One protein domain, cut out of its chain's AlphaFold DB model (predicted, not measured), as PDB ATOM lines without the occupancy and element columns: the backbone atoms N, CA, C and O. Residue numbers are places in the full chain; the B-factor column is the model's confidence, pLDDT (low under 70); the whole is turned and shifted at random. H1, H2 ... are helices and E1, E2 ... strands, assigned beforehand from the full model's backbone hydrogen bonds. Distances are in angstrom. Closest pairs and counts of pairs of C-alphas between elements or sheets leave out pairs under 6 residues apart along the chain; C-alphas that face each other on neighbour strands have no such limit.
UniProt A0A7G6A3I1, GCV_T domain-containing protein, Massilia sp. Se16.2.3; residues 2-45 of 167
ATOM      1  N   SER A   2     -59.371 -17.613   6.262       52.12
ATOM      2  CA  SER A   2     -57.903 -17.625   6.409       52.12
ATOM      3  C   SER A   2     -57.388 -16.514   7.342       52.12
ATOM      4  O   SER A   2     -57.132 -15.398   6.907       52.12
ATOM      5  N   ASN A   3     -57.172 -16.852   8.619       76.12
ATOM      6  CA  ASN A   3     -56.749 -15.913   9.673       76.12
ATOM      7  C   ASN A   3     -55.438 -15.168   9.328       76.12
ATOM      8  O   ASN A   3     -55.260 -14.011   9.676       76.12
ATOM      9  N   TRP A   4     -54.519 -15.803   8.592       80.94
ATOM     10  CA  TRP A   4     -53.200 -15.219   8.330       80.94
ATOM     11  C   TRP A   4     -53.211 -14.045   7.341       80.94
ATOM     12  O   TRP A   4     -52.562 -13.039   7.593       80.94
ATOM     13  N   THR A   5     -53.958 -14.129   6.237       82.81
ATOM     14  CA  THR A   5     -54.045 -13.023   5.263       82.81
ATOM     15  C   THR A   5     -54.757 -11.816   5.870       82.81
ATOM     16  O   THR A   5     -54.305 -10.690   5.703       82.81
ATOM     17  N   GLU A   6     -55.821 -12.057   6.643       84.88
ATOM     18  CA  GLU A   6     -56.530 -11.020   7.406       84.88
ATOM     19  C   GLU A   6     -55.623 -10.378   8.467       84.88
ATOM     20  O   GLU A   6     -55.601  -9.157   8.609       84.88
ATOM     21  N   TYR A   7     -54.817 -11.185   9.167       87.50
ATOM     22  CA  TYR A   7     -53.810 -10.699  10.107       87.50
ATOM     23  C   TYR A   7     -52.748  -9.836   9.416       87.50
ATOM     24  O   TYR A   7     -52.411  -8.763   9.903       87.50
ATOM     25  N   LEU A   8     -52.231 -10.257   8.261       88.12
ATOM     26  CA  LEU A   8     -51.266  -9.458   7.505       88.12
ATOM     27  C   LEU A   8     -51.887  -8.137   7.029       88.12
ATOM     28  O   LEU A   8     -51.264  -7.086   7.176       88.12
ATOM     29  N   ALA A   9     -53.127  -8.176   6.535       86.94
ATOM     30  CA  ALA A   9     -53.869  -6.985   6.130       86.94
ATOM     31  C   ALA A   9     -54.028  -5.987   7.291       86.94
ATOM     32  O   ALA A   9     -53.805  -4.791   7.109       86.94
ATOM     33  N   SER A  10     -54.344  -6.465   8.503       89.19
ATOM     34  CA  SER A  10     -54.473  -5.604   9.688       89.19
ATOM     35  C   SER A  10     -53.148  -4.982  10.145       89.19
ATOM     36  O   SER A  10     -53.159  -3.941  10.798       89.19
ATOM     37  N   HIS A  11     -52.014  -5.564   9.745       88.38
ATOM     38  CA  HIS A  11     -50.667  -5.027   9.972       88.38
ATOM     39  C   HIS A  11     -50.155  -4.170   8.802       88.38
ATOM     40  O   HIS A  11     -48.979  -3.812   8.766       88.38
ATOM     41  N   GLY A  12     -51.028  -3.820   7.852       87.88
ATOM     42  CA  GLY A  12     -50.705  -2.928   6.741       87.88
ATOM     43  C   GLY A  12     -50.126  -3.620   5.508       87.88
ATOM     44  O   GLY A  12     -49.593  -2.927   4.644       87.88
ATOM     45  N   ALA A  13     -50.224  -4.950   5.402       88.62
ATOM     46  CA  ALA A  13     -49.854  -5.653   4.177       88.62
ATOM     47  C   ALA A  13     -50.772  -5.240   3.022       88.62
ATOM     48  O   ALA A  13     -52.001  -5.287   3.130       88.62
ATOM     49  N   ARG A  14     -50.160  -4.875   1.900       87.94
ATOM     50  CA  ARG A  14     -50.823  -4.649   0.619       87.94
ATOM     51  C   ARG A  14     -50.658  -5.885  -0.242       87.94
ATOM     52  O   ARG A  14     -49.580  -6.477  -0.281       87.94
ATOM     53  N   PHE A  15     -51.734  -6.282  -0.903       86.50
ATOM     54  CA  PHE A  15     -51.766  -7.481  -1.728       86.50
ATOM     55  C   PHE A  15     -51.787  -7.112  -3.200       86.50
ATOM     56  O   PHE A  15     -52.354  -6.084  -3.573       86.50
ATOM     57  N   HIS A  16     -51.209  -7.988  -4.015       83.69
ATOM     58  CA  HIS A  16     -51.240  -7.857  -5.462       83.69
ATOM     59  C   HIS A  16     -52.686  -7.868  -5.965       83.69
ATOM     60  O   HIS A  16     -53.506  -8.669  -5.505       83.69
ATOM     61  N   ILE A  17     -53.001  -7.004  -6.934       78.38
ATOM     62  CA  ILE A  17     -54.377  -6.807  -7.421       78.38
ATOM     63  C   ILE A  17     -54.999  -8.096  -7.984       78.38
ATOM     64  O   ILE A  17     -56.177  -8.365  -7.759       78.38
ATOM     65  N   ASP A  18     -54.185  -8.919  -8.650       80.75
ATOM     66  CA  ASP A  18     -54.615 -10.179  -9.268       80.75
ATOM     67  C   ASP A  18     -54.466 -11.410  -8.351       80.75
ATOM     68  O   ASP A  18     -55.034 -12.466  -8.634       80.75
ATOM     69  N   GLU A  19     -53.720 -11.302  -7.242       76.38
ATOM     70  CA  GLU A  19     -53.418 -12.426  -6.345       76.38
ATOM     71  C   GLU A  19     -53.576 -12.026  -4.872       76.38
ATOM     72  O   GLU A  19     -52.631 -11.623  -4.198       76.38
ATOM     73  N   ALA A  20     -54.776 -12.243  -4.323       71.25
ATOM     74  CA  ALA A  20     -55.144 -11.858  -2.953       71.25
ATOM     75  C   ALA A  20     -54.300 -12.506  -1.833       71.25
ATOM     76  O   ALA A  20     -54.402 -12.114  -0.673       71.25
ATOM     77  N   SER A  21     -53.497 -13.527  -2.145       74.06
ATOM     78  CA  SER A  21     -52.573 -14.150  -1.191       74.06
ATOM     79  C   SER A  21     -51.141 -13.636  -1.291       74.06
ATOM     80  O   SER A  21     -50.348 -13.953  -0.411       74.06
ATOM     81  N   GLN A  22     -50.791 -12.898  -2.346       82.50
ATOM     82  CA  GLN A  22     -49.440 -12.403  -2.574       82.50
ATOM     83  C   GLN A  22     -49.293 -11.007  -1.974       82.50
ATOM     84  O   GLN A  22     -49.944 -10.066  -2.420       82.50
ATOM     85  N   VAL A  23     -48.443 -10.877  -0.956       85.19
ATOM     86  CA  VAL A  23     -48.102  -9.575  -0.372       85.19
ATOM     87  C   VAL A  23     -47.111  -8.859  -1.292       85.19
ATOM     88  O   VAL A  23     -46.078  -9.431  -1.628       85.19
ATOM     89  N   GLU A  24     -47.416  -7.624  -1.684       86.31
ATOM     90  CA  GLU A  24     -46.505  -6.754  -2.439       86.31
ATOM     91  C   GLU A  24     -45.578  -5.982  -1.500       86.31
ATOM     92  O   GLU A  24     -44.356  -6.077  -1.600       86.31
ATOM     93  N   ASP A  25     -46.155  -5.228  -0.562       87.19
ATOM     94  CA  ASP A  25     -45.410  -4.410   0.388       87.19
ATOM     95  C   ASP A  25     -46.228  -4.095   1.649       87.19
ATOM     96  O   ASP A  25     -47.404  -4.436   1.765       87.19
ATOM     97  N   PHE A  26     -45.581  -3.444   2.615       88.75
ATOM     98  CA  PHE A  26     -46.209  -2.905   3.829       88.75
ATOM     99  C   PHE A  26     -46.237  -1.362   3.830       88.75
ATOM    100  O   PHE A  26     -46.311  -0.719   4.874       88.75
ATOM    101  N   GLY A  27     -46.087  -0.739   2.660       85.38
ATOM    102  CA  GLY A  27     -46.066   0.711   2.453       85.38
ATOM    103  C   GLY A  27     -44.809   1.429   2.945       85.38
ATOM    104  O   GLY A  27     -44.772   2.658   2.947       85.38
ATOM    105  N   ARG A  28     -43.787   0.678   3.360       86.06
ATOM    106  CA  ARG A  28     -42.534   1.174   3.936       86.06
ATOM    107  C   ARG A  28     -41.363   0.374   3.389       86.06
ATOM    108  O   ARG A  28     -41.352  -0.851   3.479       86.06
ATOM    109  N   THR A  29     -40.332   1.067   2.923       86.69
ATOM    110  CA  THR A  29     -39.021   0.462   2.673       86.69
ATOM    111  C   THR A  29     -38.220   0.456   3.972       86.69
ATOM    112  O   THR A  29     -38.125   1.477   4.650       86.69
ATOM    113  N   LEU A  30     -37.664  -0.699   4.338       88.38
ATOM    114  CA  LEU A  30     -36.781  -0.828   5.497       88.38
ATOM    115  C   LEU A  30     -35.357  -0.418   5.116       88.38
ATOM    116  O   LEU A  30     -34.849  -0.824   4.072       88.38
ATOM    117  N   THR A  31     -34.706   0.371   5.969       92.19
ATOM    118  CA  THR A  31     -33.279   0.678   5.828       92.19
ATOM    119  C   THR A  31     -32.424  -0.464   6.378       92.19
ATOM    120  O   THR A  31     -32.895  -1.311   7.136       92.19
ATOM    121  N   THR A  32     -31.128  -0.485   6.060       91.44
ATOM    122  CA  THR A  32     -30.193  -1.467   6.639       91.44
ATOM    123  C   THR A  32     -30.153  -1.392   8.170       91.44
ATOM    124  O   THR A  32     -30.016  -2.420   8.831       91.44
ATOM    125  N   ALA A  33     -30.324  -0.191   8.738       90.88
ATOM    126  CA  ALA A  33     -30.417   0.006  10.181       90.88
ATOM    127  C   ALA A  33     -31.692  -0.630  10.758       90.88
ATOM    128  O   ALA A  33     -31.607  -1.339  11.758       90.88
ATOM    129  N   ASP A  34     -32.844  -0.472  10.098       89.31
ATOM    130  CA  ASP A  34     -34.091  -1.134  10.507       89.31
ATOM    131  C   ASP A  34     -33.964  -2.665  10.484       89.31
ATOM    132  O   ASP A  34     -34.401  -3.340  11.414       89.31
ATOM    133  N   LEU A  35     -33.336  -3.221   9.441       89.25
ATOM    134  CA  LEU A  35     -33.164  -4.672   9.290       89.25
ATOM    135  C   LEU A  35     -32.277  -5.276  10.388       89.25
ATOM    136  O   LEU A  35     -32.463  -6.437  10.752       89.25
ATOM    137  N   SER A  36     -31.338  -4.496  10.935       90.62
ATOM    138  CA  SER A  36     -30.429  -4.953  11.994       90.62
ATOM    139  C   SER A  36     -31.137  -5.258  13.318       90.62
ATOM    140  O   SER A  36     -30.670  -6.107  14.074       90.62
ATOM    141  N   ALA A  37     -32.287  -4.627  13.578       89.56
ATOM    142  CA  ALA A  37     -33.103  -4.878  14.766       89.56
ATOM    143  C   ALA A  37     -33.926  -6.180  14.675       89.56
ATOM    144  O   ALA A  37     -34.539  -6.596  15.657       89.56
ATOM    145  N   GLY A  38     -33.925  -6.834  13.508       87.88
ATOM    146  CA  GLY A  38     -34.772  -7.977  13.204       87.88
ATOM    147  C   GLY A  38     -36.077  -7.553  12.537       87.88
ATOM    148  O   GLY A  38     -36.659  -6.509  12.827       87.88
ATOM    149  N   PHE A  39     -36.543  -8.379  11.608       86.94
ATOM    150  CA  PHE A  39     -37.775  -8.149  10.867       86.94
ATOM    151  C   PHE A  39     -38.479  -9.479  10.605       86.94
ATOM    152  O   PHE A  39     -37.871 -10.548  10.658       86.94
ATOM    153  N   VAL A  40     -39.771  -9.401  10.308       85.00
ATOM    154  CA  VAL A  40     -40.580 -10.545   9.886       85.00
ATOM    155  C   VAL A  40     -41.077 -10.256   8.479       85.00
ATOM    156  O   VAL A  40     -41.623  -9.185   8.227       85.00
ATOM    157  N   ALA A  41     -40.888 -11.209   7.571       85.25
ATOM    158  CA  ALA A  41     -41.390 -11.124   6.207       85.25
ATOM    159  C   ALA A  41     -42.356 -12.287   5.941       85.25
ATOM    160  O   ALA A  41     -42.006 -13.442   6.209       85.25
ATOM    161  N   PRO A  42     -43.567 -12.019   5.425       86.31
ATOM    162  CA  PRO A  42     -44.432 -13.080   4.943       86.31
ATOM    163  C   PRO A  42     -43.836 -13.673   3.662       86.31
ATOM    164  O   PRO A  42     -43.492 -12.948   2.735       86.31
ATOM    165  N   VAL A  43     -43.740 -15.000   3.599       87.06
ATOM    166  CA  VAL A  43     -43.191 -15.715   2.436       87.06
ATOM    167  C   VAL A  43     -44.322 -16.429   1.693       87.06
ATOM    168  O   VAL A  43     -44.431 -17.656   1.671       87.06
ATOM    169  N   THR A  44     -45.265 -15.635   1.182       85.38
ATOM    170  CA  THR A  44     -46.517 -16.119   0.569       85.38
ATOM    171  C   THR A  44     -46.324 -16.720  -0.821       85.38
ATOM    172  O   THR A  44     -47.130 -17.541  -1.267       85.38
ATOM    173  N   ASP A  45     -45.241 -16.334  -1.488       84.88
ATOM    174  CA  ASP A  45     -44.796 -16.790  -2.804       84.88
ATOM    175  C   ASP A  45     -44.223 -18.213  -2.786       84.88
ATOM    176  O   ASP A  45     -44.074 -18.834  -3.837       84.88
TER     177      ASP A  45
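What this domain is: This is residues 2 to 45 of the 167 residues of the protein "GCV_T domain-containing protein" of Massilia sp. Se16.2.3 (UniProt A0A7G6A3I1). A small two-stranded hairpin, E1 and E2, with helix H1 near it, makes one end of an elongated shape; from E2 the backbone runs out through a short link of 6 residues to the short helix H2 at the far end and then folds back toward the hairpin. Residues 31 to 38, of which 32 to 36 belong to H2, stick out free of the body. The printed part has 44 residues, with two named helices and two named strands in the order H1, E1, E2, H2; the sheet, E1 - E2, is antiparallel and the class is mixed, helices and strands. It is only just loose, close to compact, with a radius of gyration of the C-alphas of 11.4 A and spans of 32 by 19 by 18 A.

Where its parts are: Strand E2, residues 19 to 25, is 13.2 A long from first to last C-alpha, and E1, residues 14 to 16, is 6.9 A. H1, residues 3 to 10, measures 10.6 A and begins at C-alpha 3 (-56.749, -15.913, 9.673). H2, residues 32 to 36, measures 6.4 A and ends at C-alpha 36 (-30.429, -4.953, 11.994).

How they stand to each other: E1 and E2 form a hairpin of antiparallel neighbours, with 127 degrees between their directions. N 14 and O 25, 2.8 A apart, and N 16 and O 22, 2.9 A apart, are within hydrogen-bond range. The closest C-alphas of H1 and E2 are those of Thr 5 and Ser 21, 6.7 A apart. H2 is apart from H1 and from E1. In H1 and H2 every O i to N i+4 pair is within hydrogen-bond range.

The domain as a whole: The two C-alphas farthest apart, those of Ser 2 and Ala 33, are 32.9 A apart. The printed part has no cut and no long link. The mean pLDDT of the printed part is 84.8, and residue 2 is under 70.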